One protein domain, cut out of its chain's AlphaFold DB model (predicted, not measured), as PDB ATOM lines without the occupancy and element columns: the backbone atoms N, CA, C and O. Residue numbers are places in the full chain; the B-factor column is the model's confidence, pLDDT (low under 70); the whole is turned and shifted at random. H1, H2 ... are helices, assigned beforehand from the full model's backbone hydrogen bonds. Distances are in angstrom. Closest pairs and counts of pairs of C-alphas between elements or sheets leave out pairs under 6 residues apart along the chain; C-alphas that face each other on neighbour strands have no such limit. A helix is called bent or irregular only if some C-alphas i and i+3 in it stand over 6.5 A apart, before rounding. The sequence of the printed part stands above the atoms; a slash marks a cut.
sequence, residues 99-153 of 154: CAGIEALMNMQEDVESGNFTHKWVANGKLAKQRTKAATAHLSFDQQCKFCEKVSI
ATOM      1  N   CYS A  99      -8.146  33.985 -19.418       93.88
ATOM      2  CA  CYS A  99      -7.066  34.376 -20.309       93.88
ATOM      3  C   CYS A  99      -5.988  33.291 -20.372       93.88
ATOM      4  O   CYS A  99      -5.193  33.137 -19.447       93.88
ATOM      5  N   ALA A 100      -5.902  32.592 -21.508       95.31
ATOM      6  CA  ALA A 100      -4.891  31.555 -21.731       95.31
ATOM      7  C   ALA A 100      -3.449  32.085 -21.586       95.31
ATOM      8  O   ALA A 100      -2.551  31.351 -21.186       95.31
ATOM      9  N   GLY A 101      -3.215  33.375 -21.869       93.81
ATOM     10  CA  GLY A 101      -1.917  34.016 -21.642       93.81
ATOM     11  C   GLY A 101      -1.561  34.134 -20.156       93.81
ATOM     12  O   GLY A 101      -0.416  33.885 -19.782       93.81
ATOM     13  N   ILE A 102      -2.543  34.452 -19.307       95.81
ATOM     14  CA  ILE A 102      -2.381  34.487 -17.848       95.81
ATOM     15  C   ILE A 102      -2.234  33.079 -17.284       95.81
ATOM     16  O   ILE A 102      -1.368  32.849 -16.445       95.81
ATOM     17  N   GLU A 103      -3.027  32.127 -17.764       95.75
ATOM     18  CA  GLU A 103      -2.899  30.723 -17.380       95.75
ATOM     19  C   GLU A 103      -1.495  30.191 -17.701       95.75
ATOM     20  O   GLU A 103      -0.815  29.642 -16.828       95.75
ATOM     21  N   ALA A 104      -1.012  30.446 -18.923       94.50
ATOM     22  CA  ALA A 104       0.344  30.113 -19.334       94.50
ATOM     23  C   ALA A 104       1.376  30.794 -18.425       94.50
ATOM     24  O   ALA A 104       2.243  30.113 -17.881       94.50
ATOM     25  N   LEU A 105       1.256  32.107 -18.196       94.25
ATOM     26  CA  LEU A 105       2.130  32.857 -17.291       94.25
ATOM     27  C   LEU A 105       2.169  32.231 -15.890       94.25
ATOM     28  O   LEU A 105       3.254  32.026 -15.341       94.25
ATOM     29  N   MET A 106       1.017  31.916 -15.301       94.75
ATOM     30  CA  MET A 106       0.921  31.367 -13.946       94.75
ATOM     31  C   MET A 106       1.533  29.968 -13.848       94.75
ATOM     32  O   MET A 106       2.218  29.690 -12.860       94.75
ATOM     33  N   ASN A 107       1.391  29.143 -14.890       92.81
ATOM     34  CA  ASN A 107       1.941  27.787 -14.951       92.81
ATOM     35  C   ASN A 107       3.458  27.731 -15.240       92.81
ATOM     36  O   ASN A 107       4.100  26.703 -15.029       92.81
ATOM     37  N   MET A 108       4.067  28.826 -15.713       88.69
ATOM     38  CA  MET A 108       5.507  28.844 -16.014       88.69
ATOM     39  C   MET A 108       6.375  28.608 -14.774       88.69
ATOM     40  O   MET A 108       6.075  29.073 -13.673       88.69
ATOM     41  N   GLN A 109       7.505  27.939 -14.956       83.50
ATOM     42  CA  GLN A 109       8.540  27.827 -13.927       83.50
ATOM     43  C   GLN A 109       9.551  28.966 -14.115       83.50
ATOM     44  O   GLN A 109       9.750  29.433 -15.233       83.50
ATOM     45  N   GLU A 110      10.128  29.472 -13.026       69.69
ATOM     46  CA  GLU A 110      10.930  30.710 -13.057       69.69
ATOM     47  C   GLU A 110      12.295  30.548 -13.744       69.69
ATOM     48  O   GLU A 110      12.830  31.543 -14.225       69.69
ATOM     49  N   ASP A 111      12.782  29.310 -13.873       62.97
ATOM     50  CA  ASP A 111      14.152  28.999 -14.303       62.97
ATOM     51  C   ASP A 111      14.240  28.319 -15.680       62.97
ATOM     52  O   ASP A 111      15.301  27.846 -16.086       62.97
ATOM     53  N   VAL A 112      13.128  28.243 -16.418       61.00
ATOM     54  CA  VAL A 112      13.107  27.609 -17.742       61.00
ATOM     55  C   VAL A 112      13.146  28.685 -18.818       61.00
ATOM     56  O   VAL A 112      12.115  29.219 -19.232       61.00
ATOM     57  N   GLU A 113      14.350  28.968 -19.317       60.56
ATOM     58  CA  GLU A 113      14.543  29.661 -20.594       60.56
ATOM     59  C   GLU A 113      14.009  28.771 -21.719       60.56
ATOM     60  O   GLU A 113      14.723  27.975 -22.331       60.56
ATOM     61  N   SER A 114      12.703  28.850 -21.962       64.69
ATOM     62  CA  SER A 114      12.103  28.116 -23.063       64.69
ATOM     63  C   SER A 114      12.390  28.851 -24.378       64.69
ATOM     64  O   SER A 114      12.221  30.068 -24.495       64.69
ATOM     65  N   GLY A 115      12.775  28.105 -25.415       67.25
ATOM     66  CA  GLY A 115      12.923  28.636 -26.775       67.25
ATOM     67  C   GLY A 115      11.604  29.095 -27.416       67.25
ATOM     68  O   GLY A 115      11.607  29.538 -28.560       67.25
ATOM     69  N   ASN A 116      10.473  28.989 -26.707       81.62
ATOM     70  CA  ASN A 116       9.160  29.353 -27.216       81.62
ATOM     71  C   ASN A 116       8.936  30.870 -27.112       81.62
ATOM     72  O   ASN A 116       8.928  31.443 -26.022       81.62
ATOM     73  N   PHE A 117       8.678  31.510 -28.254       83.62
ATOM     74  CA  PHE A 117       8.333  32.931 -28.340       83.62
ATOM     75  C   PHE A 117       7.170  33.323 -27.422       83.62
ATOM     76  O   PHE A 117       7.226  34.365 -26.774       83.62
ATOM     77  N   THR A 118       6.159  32.461 -27.297       84.19
ATOM     78  CA  THR A 118       4.995  32.708 -26.433       84.19
ATOM     79  C   THR A 118       5.408  32.834 -24.969       84.19
ATOM     80  O   THR A 118       4.908  33.699 -24.259       84.19
ATOM     81  N   HIS A 119       6.360  32.015 -24.519       86.62
ATOM     82  CA  HIS A 119       6.852  32.047 -23.144       86.62
ATOM     83  C   HIS A 119       7.615  33.330 -22.842       86.62
ATOM     84  O   HIS A 119       7.399  33.949 -21.804       86.62
ATOM     85  N   LYS A 120       8.468  33.760 -23.777       86.06
ATOM     86  CA  LYS A 120       9.179  35.038 -23.675       86.06
ATOM     87  C   LYS A 120       8.207  36.214 -23.638       86.06
ATOM     88  O   LYS A 120       8.386  37.120 -22.834       86.06
ATOM     89  N   TRP A 121       7.157  36.172 -24.457       86.62
ATOM     90  CA  TRP A 121       6.139  37.219 -24.486       86.62
ATOM     91  C   TRP A 121       5.357  37.315 -23.174       86.62
ATOM     92  O   TRP A 121       5.299  38.386 -22.571       86.62
ATOM     93  N   VAL A 122       4.780  36.212 -22.687       91.25
ATOM     94  CA  VAL A 122       3.977  36.274 -21.455       91.25
ATOM     95  C   VAL A 122       4.836  36.519 -20.214       91.25
ATOM     96  O   VAL A 122       4.326  37.063 -19.237       91.25
ATOM     97  N   ALA A 123       6.142  36.216 -20.250       89.12
ATOM     98  CA  ALA A 123       7.079  36.548 -19.174       89.12
ATOM     99  C   ALA A 123       7.165  38.059 -18.883       89.12
ATOM    100  O   ALA A 123       7.526  38.432 -17.765       89.12
ATOM    101  N   ASN A 124       6.736  38.929 -19.806       87.19
ATOM    102  CA  ASN A 124       6.548  40.359 -19.530       87.19
ATOM    103  C   ASN A 124       5.593  40.602 -18.339       87.19
ATOM    104  O   ASN A 124       5.744  41.577 -17.608       87.19
ATOM    105  N   GLY A 125       4.657  39.681 -18.079       90.56
ATOM    106  CA  GLY A 125       3.750  39.708 -16.930       90.56
ATOM    107  C   GLY A 125       4.341  39.173 -15.617       90.56
ATOM    108  O   GLY A 125       3.600  38.991 -14.648       90.56
ATOM    109  N   LYS A 126       5.655  38.906 -15.531       91.19
ATOM    110  CA  LYS A 126       6.295  38.300 -14.343       91.19
ATOM    111  C   LYS A 126       5.981  39.043 -13.041       91.19
ATOM    112  O   LYS A 126       5.732  38.396 -12.025       91.19
ATOM    113  N   LEU A 127       5.921  40.376 -13.068       90.12
ATOM    114  CA  LEU A 127       5.573  41.166 -11.884       90.12
ATOM    115  C   LEU A 127       4.133  40.899 -11.412       90.12
ATOM    116  O   LEU A 127       3.896  40.732 -10.215       90.12
ATOM    117  N   ALA A 128       3.178  40.795 -12.341       92.88
ATOM    118  CA  ALA A 128       1.788  40.472 -12.019       92.88
ATOM    119  C   ALA A 128       1.665  39.068 -11.413       92.88
ATOM    120  O   ALA A 128       0.970  38.879 -10.411       92.88
ATOM    121  N   LYS A 129       2.411  38.098 -11.953       93.94
ATOM    122  CA  LYS A 129       2.516  36.748 -11.387       93.94
ATOM    123  C   LYS A 129       3.085  36.755  -9.969       93.94
ATOM    124  O   LYS A 129       2.520  36.106  -9.093       93.94
ATOM    125  N   GLN A 130       4.175  37.480  -9.722       93.75
ATOM    126  CA  GLN A 130       4.793  37.569  -8.393       93.75
ATOM    127  C   GLN A 130       3.827  38.168  -7.365       93.75
ATOM    128  O   GLN A 130       3.622  37.582  -6.301       93.75
ATOM    129  N   ARG A 131       3.166  39.282  -7.710       93.56
ATOM    130  CA  ARG A 131       2.127  39.908  -6.874       93.56
ATOM    131  C   ARG A 131       0.965  38.951  -6.602       93.56
ATOM    132  O   ARG A 131       0.519  38.828  -5.466       93.56
ATOM    133  N   THR A 132       0.517  38.234  -7.632       94.38
ATOM    134  CA  THR A 132      -0.551  37.233  -7.519       94.38
ATOM    135  C   THR A 132      -0.155  36.120  -6.563       94.38
ATOM    136  O   THR A 132      -0.887  35.858  -5.613       94.38
ATOM    137  N   LYS A 133       1.010  35.493  -6.765       94.31
ATOM    138  CA  LYS A 133       1.503  34.420  -5.893       94.31
ATOM    139  C   LYS A 133       1.617  34.891  -4.443       94.31
ATOM    140  O   LYS A 133       1.159  34.187  -3.552       94.31
ATOM    141  N   ALA A 134       2.147  36.092  -4.208       94.44
ATOM    142  CA  ALA A 134       2.255  36.657  -2.864       94.44
ATOM    143  C   ALA A 134       0.884  36.836  -2.183       94.44
ATOM    144  O   ALA A 134       0.750  36.555  -0.995       94.44
ATOM    145  N   ALA A 135      -0.141  37.261  -2.927       93.31
ATOM    146  CA  ALA A 135      -1.480  37.506  -2.387       93.31
ATOM    147  C   ALA A 135      -2.366  36.246  -2.301       93.31
ATOM    148  O   ALA A 135      -3.277  36.187  -1.476       93.31
ATOM    149  N   THR A 136      -2.133  35.247  -3.157       94.25
ATOM    150  CA  THR A 136      -3.090  34.151  -3.406       94.25
ATOM    151  C   THR A 136      -2.480  32.748  -3.359       94.25
ATOM    152  O   THR A 136      -3.127  31.797  -3.786       94.25
ATOM    153  N   ALA A 137      -1.284  32.572  -2.780       91.69
ATOM    154  CA  ALA A 137      -0.619  31.262  -2.668       91.69
ATOM    155  C   ALA A 137      -1.480  30.148  -2.035       91.69
ATOM    156  O   ALA A 137      -1.247  28.972  -2.292       91.69
ATOM    157  N   HIS A 138      -2.462  30.511  -1.206       94.38
ATOM    158  CA  HIS A 138      -3.368  29.589  -0.517       94.38
ATOM    159  C   HIS A 138      -4.614  29.202  -1.339       94.38
ATOM    160  O   HIS A 138      -5.394  28.360  -0.899       94.38
ATOM    161  N   LEU A 139      -4.836  29.832  -2.495       95.56
ATOM    162  CA  LEU A 139      -6.008  29.609  -3.342       95.56
ATOM    163  C   LEU A 139      -5.736  28.560  -4.424       95.56
ATOM    164  O   LEU A 139      -4.581  28.262  -4.743       95.56
ATOM    165  N   SER A 140      -6.804  28.025  -5.024       97.19
ATOM    166  CA  SER A 140      -6.672  27.108  -6.160       97.19
ATOM    167  C   SER A 140      -6.041  27.803  -7.368       97.19
ATOM    168  O   SER A 140      -6.131  29.022  -7.511       97.19
ATOM    169  N   PHE A 141      -5.438  27.031  -8.270       96.50
ATOM    170  CA  PHE A 141      -4.796  27.575  -9.469       96.50
ATOM    171  C   PHE A 141      -5.736  28.481 -10.284       96.50
ATOM    172  O   PHE A 141      -5.380  29.618 -10.579       96.50
ATOM    173  N   ASP A 142      -6.976  28.052 -10.529       96.12
ATOM    174  CA  ASP A 142      -7.990  28.854 -11.230       96.12
ATOM    175  C   ASP A 142      -8.277  30.192 -10.539       96.12
ATOM    176  O   ASP A 142      -8.470  31.218 -11.193       96.12
ATOM    177  N   GLN A 143      -8.319  30.201  -9.205       95.69
ATOM    178  CA  GLN A 143      -8.522  31.426  -8.433       95.69
ATOM    179  C   GLN A 143      -7.305  32.347  -8.520       95.69
ATOM    180  O   GLN A 143      -7.477  33.561  -8.636       95.69
ATOM    181  N   GLN A 144      -6.093  31.788  -8.522       96.69
ATOM    182  CA  GLN A 144      -4.872  32.557  -8.750       96.69
ATOM    183  C   GLN A 144      -4.859  33.160 -10.164       96.69
ATOM    184  O   GLN A 144      -4.557  34.341 -10.309       96.69
ATOM    185  N   CYS A 145      -5.261  32.411 -11.197       95.94
ATOM    186  CA  CYS A 145      -5.384  32.921 -12.568       95.94
ATOM    187  C   CYS A 145      -6.398  34.068 -12.659       95.94
ATOM    188  O   CYS A 145      -6.053  35.142 -13.145       95.94
ATOM    189  N   LYS A 146      -7.603  33.902 -12.097       94.06
ATOM    190  CA  LYS A 146      -8.627  34.966 -12.047       94.06
ATOM    191  C   LYS A 146      -8.161  36.214 -11.299       94.06
ATOM    192  O   LYS A 146      -8.571  37.328 -11.621       94.06
ATOM    193  N   PHE A 147      -7.337  36.043 -10.268       93.75
ATOM    194  CA  PHE A 147      -6.725  37.169  -9.568       93.75
ATOM    195  C   PHE A 147      -5.656  37.838 -10.438       93.75
ATOM    196  O   PHE A 147      -5.637  39.063 -10.556       93.75
ATOM    197  N   CYS A 148      -4.817  37.045 -11.104       94.94
ATOM    198  CA  CYS A 148      -3.771  37.537 -11.991       94.94
ATOM    199  C   CYS A 148      -4.331  38.310 -13.190       94.94
ATOM    200  O   CYS A 148      -3.775  39.349 -13.518       94.94
ATOM    201  N   GLU A 149      -5.463  37.891 -13.768       94.00
ATOM    202  CA  GLU A 149      -6.180  38.616 -14.838       94.00
ATOM    203  C   GLU A 149      -6.518  40.064 -14.454       94.00
ATOM    204  O   GLU A 149      -6.553  40.952 -15.307       94.00
ATOM    205  N   LYS A 150      -6.760  40.313 -13.163       90.25
ATOM    206  CA  LYS A 150      -7.022  41.654 -12.630       90.25
ATOM    207  C   LYS A 150      -5.726  42.383 -12.313       90.25
ATOM    208  O   LYS A 150      -5.575  43.546 -12.656       90.25
ATOM    209  N   VAL A 151      -4.772  41.706 -11.679       90.81
ATOM    210  CA  VAL A 151      -3.489  42.317 -11.306       90.81
ATOM    211  C   VAL A 151      -2.640  42.664 -12.529       90.81
ATOM    212  O   VAL A 151      -1.856  43.600 -12.466       90.81
ATOM    213  N   SER A 152      -2.786  41.947 -13.645       88.19
ATOM    214  CA  SER A 152      -2.003  42.182 -14.861       88.19
ATOM    215  C   SER A 152      -2.334  43.493 -15.563       88.19
ATOM    216  O   SER A 152      -1.531  43.958 -16.364       88.19
ATOM    217  N   ILE A 153      -3.508  44.062 -15.292       83.81
ATOM    218  CA  ILE A 153      -3.899  45.367 -15.824       83.81
ATOM    219  C   ILE A 153      -3.606  46.511 -14.832       83.81
ATOM    220  O   ILE A 153      -3.600  47.661 -15.261       83.81
TER     221      ILE A 153
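AT A GLANCE: This is residues 99 to 153 of the 154 residues of the protein "Carbonic anhydrase" of Glycine soja (UniProt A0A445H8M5). What shape is it? H1 and H3 cross, and bent H2 folds round one side, arm H2a across H1, arm H2b across H3; residues 111 to 117 stick out. What builds it? The 55 printed residues have three named helices in the order H1, H2, H3. The whole is all helix and compact, with a radius of gyration of the C-alphas of 10.5 A and spans of 30 by 20 by 17 A.

HOW THE PARTS SIT: What touches H2a? H1, residues 100 to 107, touches H2a, residues 117 to 124, about perpendicular at 75 degrees; the C-alphas of Leu 105 and Val 122 are closest, 5.7 A. What touches H2b? H3, residues 141 to 151, touches H2b, residues 127 to 136, at a steep tilt of 52 degrees; the C-alphas of Thr 132 and Cys 148 are closest, 5.5 A. Every O i to N i+4 pair in H1 and H2b is within hydrogen-bond range; H2a has 3 of 4, H3 6 of 7.

IN THESE COORDINATES: Where is the bend? By its hydrogen bonds H2, residues 117 to 136, was assigned as one helix, but C-alphas 124 and 127 are 7.8 A apart. Which anchors help? C-alpha 100 is at (-4.891, 31.555, -21.731), C-alpha 151 at (-3.489, 42.317, -11.306).

THE WHOLE: Any cut? The printed part has no cut. Where is confidence low? Residues 110 to 115 have pLDDT under 70.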